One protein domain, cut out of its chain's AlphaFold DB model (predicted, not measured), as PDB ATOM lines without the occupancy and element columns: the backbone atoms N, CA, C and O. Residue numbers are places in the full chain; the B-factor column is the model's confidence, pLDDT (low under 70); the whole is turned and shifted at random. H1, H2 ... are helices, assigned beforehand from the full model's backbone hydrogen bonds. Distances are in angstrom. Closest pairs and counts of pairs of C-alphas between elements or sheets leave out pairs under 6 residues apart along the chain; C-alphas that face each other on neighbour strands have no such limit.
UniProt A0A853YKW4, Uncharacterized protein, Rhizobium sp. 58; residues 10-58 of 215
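This is residues 10 to 58 of the 215 residues of an uncharacterized protein of Rhizobium sp. 58 (UniProt A0A853YKW4). Two small, well-separated lobes are joined by one drawn-out stretch of backbone with no named element: H1 and H2 make an L-shaped corner at one end, and H3, with the loop of residues 33 to 45 folding back before it, makes the other end. Residues 29 to 32 bridge the open gap between the lobes, and the three helices form no shared core. The printed part has 49 residues, with three named helices in the order H1, H2, H3 and no named strand, and the class is all helix. The whole is only just loose, close to extended, with a radius of gyration of the C-alphas of 14.3 A, and its outline is elongated, with spans of 36 by 22 by 18 A.

H1 is residues 10 to 17, 10.6 A from first to last C-alpha, and begins with the C-alpha of Arg 10 at (37.416, -10.283, -21.885). H2 is residues 19 to 28, 14.2 A long, and ends with the C-alpha of His 28 at (34.387, 7.325, -36.211). Residues 29 to 45 hold no named element. H3 is residues 46 to 56, the longest helix by residues, 15.5 A from first to last C-alpha, and ends with the C-alpha of Val 56 at (9.814, 6.340, -23.969).

H1 and H2 only just touch, with 3 pairs of C-alphas within 8 A, and they touch only at the corner by their link. Their closest C-alphas are those of Ile 15 and Ala 22, 5.9 A apart. Their lines are about perpendicular, at 82 degrees, and their centres are 12.7 A apart. H3 touches no helix: H1 and H3 are apart, and H2 and H3 are apart. In H1, H2 and H3 every O i to N i+4 pair is within hydrogen-bond range.

The two C-alphas farthest apart are those of Pro 19 and Thr 58, at 36.7 A, and the C-alphas of Arg 10 and Thr 58, the first and last printed, are 32.1 A apart. The link from H1 to H2 is tight, with 1 residue, and the link from H2 to H3 is long, with 17 residues. Residues 16 to 21, of which 19 to 21 belong to H2, stand free, and so do residues 24 to 31, of which 24 to 28 belong to H2. Without these stretches the body of 35 residues spans 35 by 21 by 16 A. The printed part has no cut. The mean pLDDT of the printed part is 85.2, that of H3 is 78, and no printed residue is under 70.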
ATOM      1  N   ARG A  10      38.125  -9.608 -20.795       94.56
ATOM      2  CA  ARG A  10      37.416 -10.283 -21.885       94.56
ATOM      3  C   ARG A  10      37.077  -9.313 -23.013       94.56
ATOM      4  O   ARG A  10      37.308  -9.634 -24.176       94.56
ATOM      5  N   THR A  11      36.546  -8.143 -22.685       93.19
ATOM      6  CA  THR A  11      36.186  -7.105 -23.653       93.19
ATOM      7  C   THR A  11      37.429  -6.554 -24.337       93.19
ATOM      8  O   THR A  11      37.444  -6.445 -25.559       93.19
ATOM      9  N   LEU A  12      38.510  -6.309 -23.592       94.62
ATOM     10  CA  LEU A  12      39.795  -5.894 -24.165       94.62
ATOM     11  C   LEU A  12      40.352  -6.937 -25.142       94.62
ATOM     12  O   LEU A  12      40.775  -6.583 -26.241       94.62
ATOM     13  N   PHE A  13      40.285  -8.224 -24.790       96.44
ATOM     14  CA  PHE A  13      40.687  -9.306 -25.689       96.44
ATOM     15  C   PHE A  13      39.816  -9.361 -26.956       96.44
ATOM     16  O   PHE A  13      40.340  -9.507 -28.061       96.44
ATOM     17  N   GLN A  14      38.494  -9.190 -26.831       95.19
ATOM     18  CA  GLN A  14      37.591  -9.108 -27.987       95.19
ATOM     19  C   GLN A  14      37.946  -7.921 -28.892       95.19
ATOM     20  O   GLN A  14      38.046  -8.090 -30.102       95.19
ATOM     21  N   ILE A  15      38.220  -6.741 -28.332       94.75
ATOM     22  CA  ILE A  15      38.647  -5.569 -29.112       94.75
ATOM     23  C   ILE A  15      39.971  -5.855 -29.841       94.75
ATOM     24  O   ILE A  15      40.076  -5.608 -31.043       94.75
ATOM     25  N   ALA A  16      40.961  -6.417 -29.142       95.75
ATOM     26  CA  ALA A  16      42.287  -6.703 -29.694       95.75
ATOM     27  C   ALA A  16      42.254  -7.736 -30.835       95.75
ATOM     28  O   ALA A  16      43.004  -7.622 -31.803       95.75
ATOM     29  N   THR A  17      41.357  -8.721 -30.746       97.56
ATOM     30  CA  THR A  17      41.180  -9.775 -31.761       97.56
ATOM     31  C   THR A  17      40.329  -9.348 -32.961       97.56
ATOM     32  O   THR A  17      40.272 -10.074 -33.951       97.56
ATOM     33  N   HIS A  18      39.733  -8.150 -32.934       96.06
ATOM     34  CA  HIS A  18      38.932  -7.594 -34.033       96.06
ATOM     35  C   HIS A  18      39.497  -6.246 -34.527       96.06
ATOM     36  O   HIS A  18      38.821  -5.213 -34.461       96.06
ATOM     37  N   PRO A  19      40.729  -6.216 -35.078       95.69
ATOM     38  CA  PRO A  19      41.445  -4.974 -35.382       95.69
ATOM     39  C   PRO A  19      40.750  -4.098 -36.433       95.69
ATOM     40  O   PRO A  19      40.849  -2.872 -36.374       95.69
ATOM     41  N   ALA A  20      40.033  -4.698 -37.390       93.12
ATOM     42  CA  ALA A  20      39.269  -3.949 -38.387       93.12
ATOM     43  C   ALA A  20      38.122  -3.155 -37.741       93.12
ATOM     44  O   ALA A  20      37.967  -1.964 -38.014       93.12
ATOM     45  N   TRP A  21      37.374  -3.795 -36.837       93.38
ATOM     46  CA  TRP A  21      36.302  -3.157 -36.075       93.38
ATOM     47  C   TRP A  21      36.858  -2.093 -35.121       93.38
ATOM     48  O   TRP A  21      36.396  -0.956 -35.142       93.38
ATOM     49  N   ALA A  22      37.912  -2.417 -34.361       94.56
ATOM     50  CA  ALA A  22      38.520  -1.494 -33.401       94.56
ATOM     51  C   ALA A  22      39.042  -0.219 -34.082       94.56
ATOM     52  O   ALA A  22      38.782   0.893 -33.627       94.56
ATOM     53  N   ARG A  23      39.713  -0.370 -35.231       94.56
ATOM     54  CA  ARG A  23      40.161   0.756 -36.059       94.56
ATOM     55  C   ARG A  23      38.991   1.589 -36.576       94.56
ATOM     56  O   ARG A  23      39.118   2.804 -36.679       94.56
ATOM     57  N   HIS A  24      37.877   0.952 -36.935       92.12
ATOM     58  CA  HIS A  24      36.697   1.659 -37.417       92.12
ATOM     59  C   HIS A  24      36.068   2.513 -36.311       92.12
ATOM     60  O   HIS A  24      35.821   3.694 -36.544       92.12
ATOM     61  N   VAL A  25      35.899   1.957 -35.107       92.38
ATOM     62  CA  VAL A  25      35.392   2.690 -33.934       92.38
ATOM     63  C   VAL A  25      36.344   3.810 -33.525       92.38
ATOM     64  O   VAL A  25      35.900   4.923 -33.282       92.38
ATOM     65  N   LEU A  26      37.660   3.571 -33.525       93.81
ATOM     66  CA  LEU A  26      38.646   4.611 -33.210       93.81
ATOM     67  C   LEU A  26      38.561   5.810 -34.171       93.81
ATOM     68  O   LEU A  26      38.774   6.943 -33.758       93.81
ATOM     69  N   ARG A  27      38.257   5.563 -35.451       95.69
ATOM     70  CA  ARG A  27      38.156   6.611 -36.477       95.69
ATOM     71  C   ARG A  27      36.840   7.388 -36.442       95.69
ATOM     72  O   ARG A  27      36.854   8.559 -36.796       95.69
ATOM     73  N   HIS A  28      35.733   6.745 -36.074       91.81
ATOM     74  CA  HIS A  28      34.387   7.325 -36.211       91.81
ATOM     75  C   HIS A  28      33.673   7.567 -34.874       91.81
ATOM     76  O   HIS A  28      32.603   8.166 -34.861       91.81
ATOM     77  N   GLY A  29      34.253   7.136 -33.755       88.88
ATOM     78  CA  GLY A  29      33.656   7.268 -32.431       88.88
ATOM     79  C   GLY A  29      32.605   6.200 -32.113       88.88
ATOM     80  O   GLY A  29      32.429   5.210 -32.828       88.88
ATOM     81  N   ILE A  30      31.933   6.392 -30.978       82.94
ATOM     82  CA  ILE A  30      30.856   5.522 -30.494       82.94
ATOM     83  C   ILE A  30      29.533   5.991 -31.129       82.94
ATOM     84  O   ILE A  30      29.258   7.187 -31.075       82.94
ATOM     85  N   PRO A  31      28.706   5.090 -31.699       81.94
ATOM     86  CA  PRO A  31      27.403   5.458 -32.256       81.94
ATOM     87  C   PRO A  31      26.450   6.050 -31.208       81.94
ATOM     88  O   PRO A  31      26.409   5.561 -30.076       81.94
ATOM     89  N   ASP A  32      25.631   7.021 -31.615       77.00
ATOM     90  CA  ASP A  32      24.580   7.629 -30.788       77.00
ATOM     91  C   ASP A  32      23.185   7.481 -31.434       77.00
ATOM     92  O   ASP A  32      23.039   7.129 -32.608       77.00
ATOM     93  N   PHE A  33      22.131   7.724 -30.657       78.81
ATOM     94  CA  PHE A  33      20.747   7.724 -31.120       78.81
ATOM     95  C   PHE A  33      20.403   9.049 -31.810       78.81
ATOM     96  O   PHE A  33      19.647   9.852 -31.270       78.81
ATOM     97  N   GLU A  34      20.905   9.264 -33.025       84.50
ATOM     98  CA  GLU A  34      20.786  10.550 -33.738       84.50
ATOM     99  C   GLU A  34      19.350  11.086 -33.866       84.50
ATOM    100  O   GLU A  34      19.108  12.277 -33.717       84.50
ATOM    101  N   ASN A  35      18.357  10.215 -34.061       84.69
ATOM    102  CA  ASN A  35      16.952  10.642 -34.157       84.69
ATOM    103  C   ASN A  35      16.315  10.992 -32.800       84.69
ATOM    104  O   ASN A  35      15.225  11.560 -32.755       84.69
ATOM    105  N   LEU A  36      16.959  10.612 -31.695       82.88
ATOM    106  CA  LEU A  36      16.508  10.900 -30.333       82.88
ATOM    107  C   LEU A  36      17.360  11.967 -29.646       82.88
ATOM    108  O   LEU A  36      16.886  12.565 -28.680       82.88
ATOM    109  N   SER A  37      18.559  12.247 -30.166       81.19
ATOM    110  CA  SER A  37      19.478  13.247 -29.624       81.19
ATOM    111  C   SER A  37      18.834  14.629 -29.426       81.19
ATOM    112  O   SER A  37      19.076  15.217 -28.370       81.19
ATOM    113  N   PRO A  38      17.913  15.123 -30.292       85.38
ATOM    114  CA  PRO A  38      17.253  16.412 -30.062       85.38
ATOM    115  C   PRO A  38      16.293  16.419 -28.863       85.38
ATOM    116  O   PRO A  38      15.958  17.485 -28.350       85.38
ATOM    117  N   TYR A  39      15.832  15.247 -28.420       83.69
ATOM    118  CA  TYR A  39      14.874  15.084 -27.322       83.69
ATOM    119  C   TYR A  39      15.548  14.731 -25.993       83.69
ATOM    120  O   TYR A  39      14.879  14.643 -24.961       83.69
ATOM    121  N   PHE A  40      16.864  14.511 -25.998       82.38
ATOM    122  CA  PHE A  40      17.606  14.260 -24.777       82.38
ATOM    123  C   PHE A  40      17.731  15.544 -23.945       82.38
ATOM    124  O   PHE A  40      17.996  16.620 -24.491       82.38
ATOM    125  N   PRO A  41      17.570  15.466 -22.609       74.44
ATOM    126  CA  PRO A  41      17.910  16.586 -21.741       74.44
ATOM    127  C   PRO A  41      19.365  17.016 -21.990       74.44
ATOM    128  O   PRO A  41      20.240  16.176 -22.181       74.44
ATOM    129  N   LYS A  42      19.648  18.321 -22.013       77.31
ATOM    130  CA  LYS A  42      21.007  18.812 -22.303       77.31
ATOM    131  C   LYS A  42      22.011  18.292 -21.263       77.31
ATOM    132  O   LYS A  42      21.738  18.345 -20.068       77.31
ATOM    133  N   GLY A  43      23.181  17.839 -21.723       74.75
ATOM    134  CA  GLY A  43      24.284  17.399 -20.858       74.75
ATOM    135  C   GLY A  43      24.145  15.987 -20.279       74.75
ATOM    136  O   GLY A  43      24.808  15.679 -19.291       74.75
ATOM    137  N   VAL A  44      23.288  15.134 -20.852       73.12
ATOM    138  CA  VAL A  44      23.107  13.761 -20.361       73.12
ATOM    139  C   VAL A  44      24.243  12.820 -20.759       73.12
ATOM    140  O   VAL A  44      24.795  12.899 -21.852       73.12
ATOM    141  N   SER A  45      24.569  11.885 -19.865       76.38
ATOM    142  CA  SER A  45      25.487  10.782 -20.155       76.38
ATOM    143  C   SER A  45      24.829   9.716 -21.040       76.38
ATOM    144  O   SER A  45      23.606   9.573 -21.058       76.38
ATOM    145  N   LEU A  46      25.636   8.873 -21.696       73.19
ATOM    146  CA  LEU A  46      25.148   7.732 -22.488       73.19
ATOM    147  C   LEU A  46      24.181   6.824 -21.697       73.19
ATOM    148  O   LEU A  46      23.213   6.295 -22.242       73.19
ATOM    149  N   GLN A  47      24.417   6.667 -20.392       75.31
ATOM    150  CA  GLN A  47      23.556   5.887 -19.503       75.31
ATOM    151  C   GLN A  47      22.184   6.550 -19.301       75.31
ATOM    152  O   GLN A  47      21.157   5.871 -19.299       75.31
ATOM    153  N   GLN A  48      22.153   7.876 -19.158       76.94
ATOM    154  CA  GLN A  48      20.916   8.647 -19.038       76.94
ATOM    155  C   GLN A  48      20.130   8.659 -20.357       76.94
ATOM    156  O   GLN A  48      18.906   8.510 -20.321       76.94
ATOM    157  N   SER A  49      20.811   8.736 -21.504       77.06
ATOM    158  CA  SER A  49      20.195   8.557 -22.826       77.06
ATOM    159  C   SER A  49      19.541   7.178 -22.949       77.06
ATOM    160  O   SER A  49      18.366   7.078 -23.295       77.06
ATOM    161  N   ALA A  50      20.244   6.107 -22.563       77.12
ATOM    162  CA  ALA A  50      19.686   4.752 -22.568       77.12
ATOM    163  C   ALA A  50      18.466   4.604 -21.638       77.12
ATOM    164  O   ALA A  50      17.472   3.980 -22.012       77.12
ATOM    165  N   ALA A  51      18.500   5.217 -20.451       79.88
ATOM    166  CA  ALA A  51      17.363   5.227 -19.530       79.88
ATOM    167  C   ALA A  51      16.161   6.008 -20.092       79.88
ATOM    168  O   ALA A  51      15.014   5.586 -19.931       79.88
ATOM    169  N   PHE A  52      16.399   7.132 -20.777       80.75
ATOM    170  CA  PHE A  52      15.350   7.884 -21.465       80.75
ATOM    171  C   PHE A  52      14.685   7.043 -22.558       80.75
ATOM    172  O   PHE A  52      13.460   6.919 -22.552       80.75
ATOM    173  N   VAL A  53      15.480   6.404 -23.423       80.94
ATOM    174  CA  VAL A  53      14.988   5.484 -24.460       80.94
ATOM    175  C   VAL A  53      14.128   4.389 -23.835       80.94
ATOM    176  O   VAL A  53      12.997   4.176 -24.269       80.94
ATOM    177  N   GLY A  54      14.618   3.754 -22.765       80.25
ATOM    178  CA  GLY A  54      13.879   2.725 -22.040       80.25
ATOM    179  C   GLY A  54      12.511   3.206 -21.557       80.25
ATOM    180  O   GLY A  54      11.530   2.497 -21.727       80.25
ATOM    181  N   ARG A  55      12.405   4.431 -21.030       80.31
ATOM    182  CA  ARG A  55      11.114   4.994 -20.597       80.31
ATOM    183  C   ARG A  55      10.174   5.275 -21.767       80.31
ATOM    184  O   ARG A  55       9.013   4.884 -21.708       80.31
ATOM    185  N   VAL A  56      10.656   5.923 -22.828       77.38
ATOM    186  CA  VAL A  56       9.814   6.340 -23.969       77.38
ATOM    187  C   VAL A  56       9.339   5.143 -24.800       77.38
ATOM    188  O   VAL A  56       8.233   5.160 -25.342       77.38
ATOM    189  N   MET A  57      10.145   4.081 -24.863       76.56
ATOM    190  CA  MET A  57       9.826   2.854 -25.595       76.56
ATOM    191  C   MET A  57       8.968   1.856 -24.801       76.56
ATOM    192  O   MET A  57       8.763   0.736 -25.266       76.56
ATOM    193  N   THR A  58       8.450   2.229 -23.627       73.12
ATOM    194  CA  THR A  58       7.550   1.359 -22.854       73.12
ATOM    195  C   THR A  58       6.073   1.565 -23.199       73.12
ATOM    196  O   THR A  58       5.646   2.583 -23.759       73.12
TER     197      THR A  58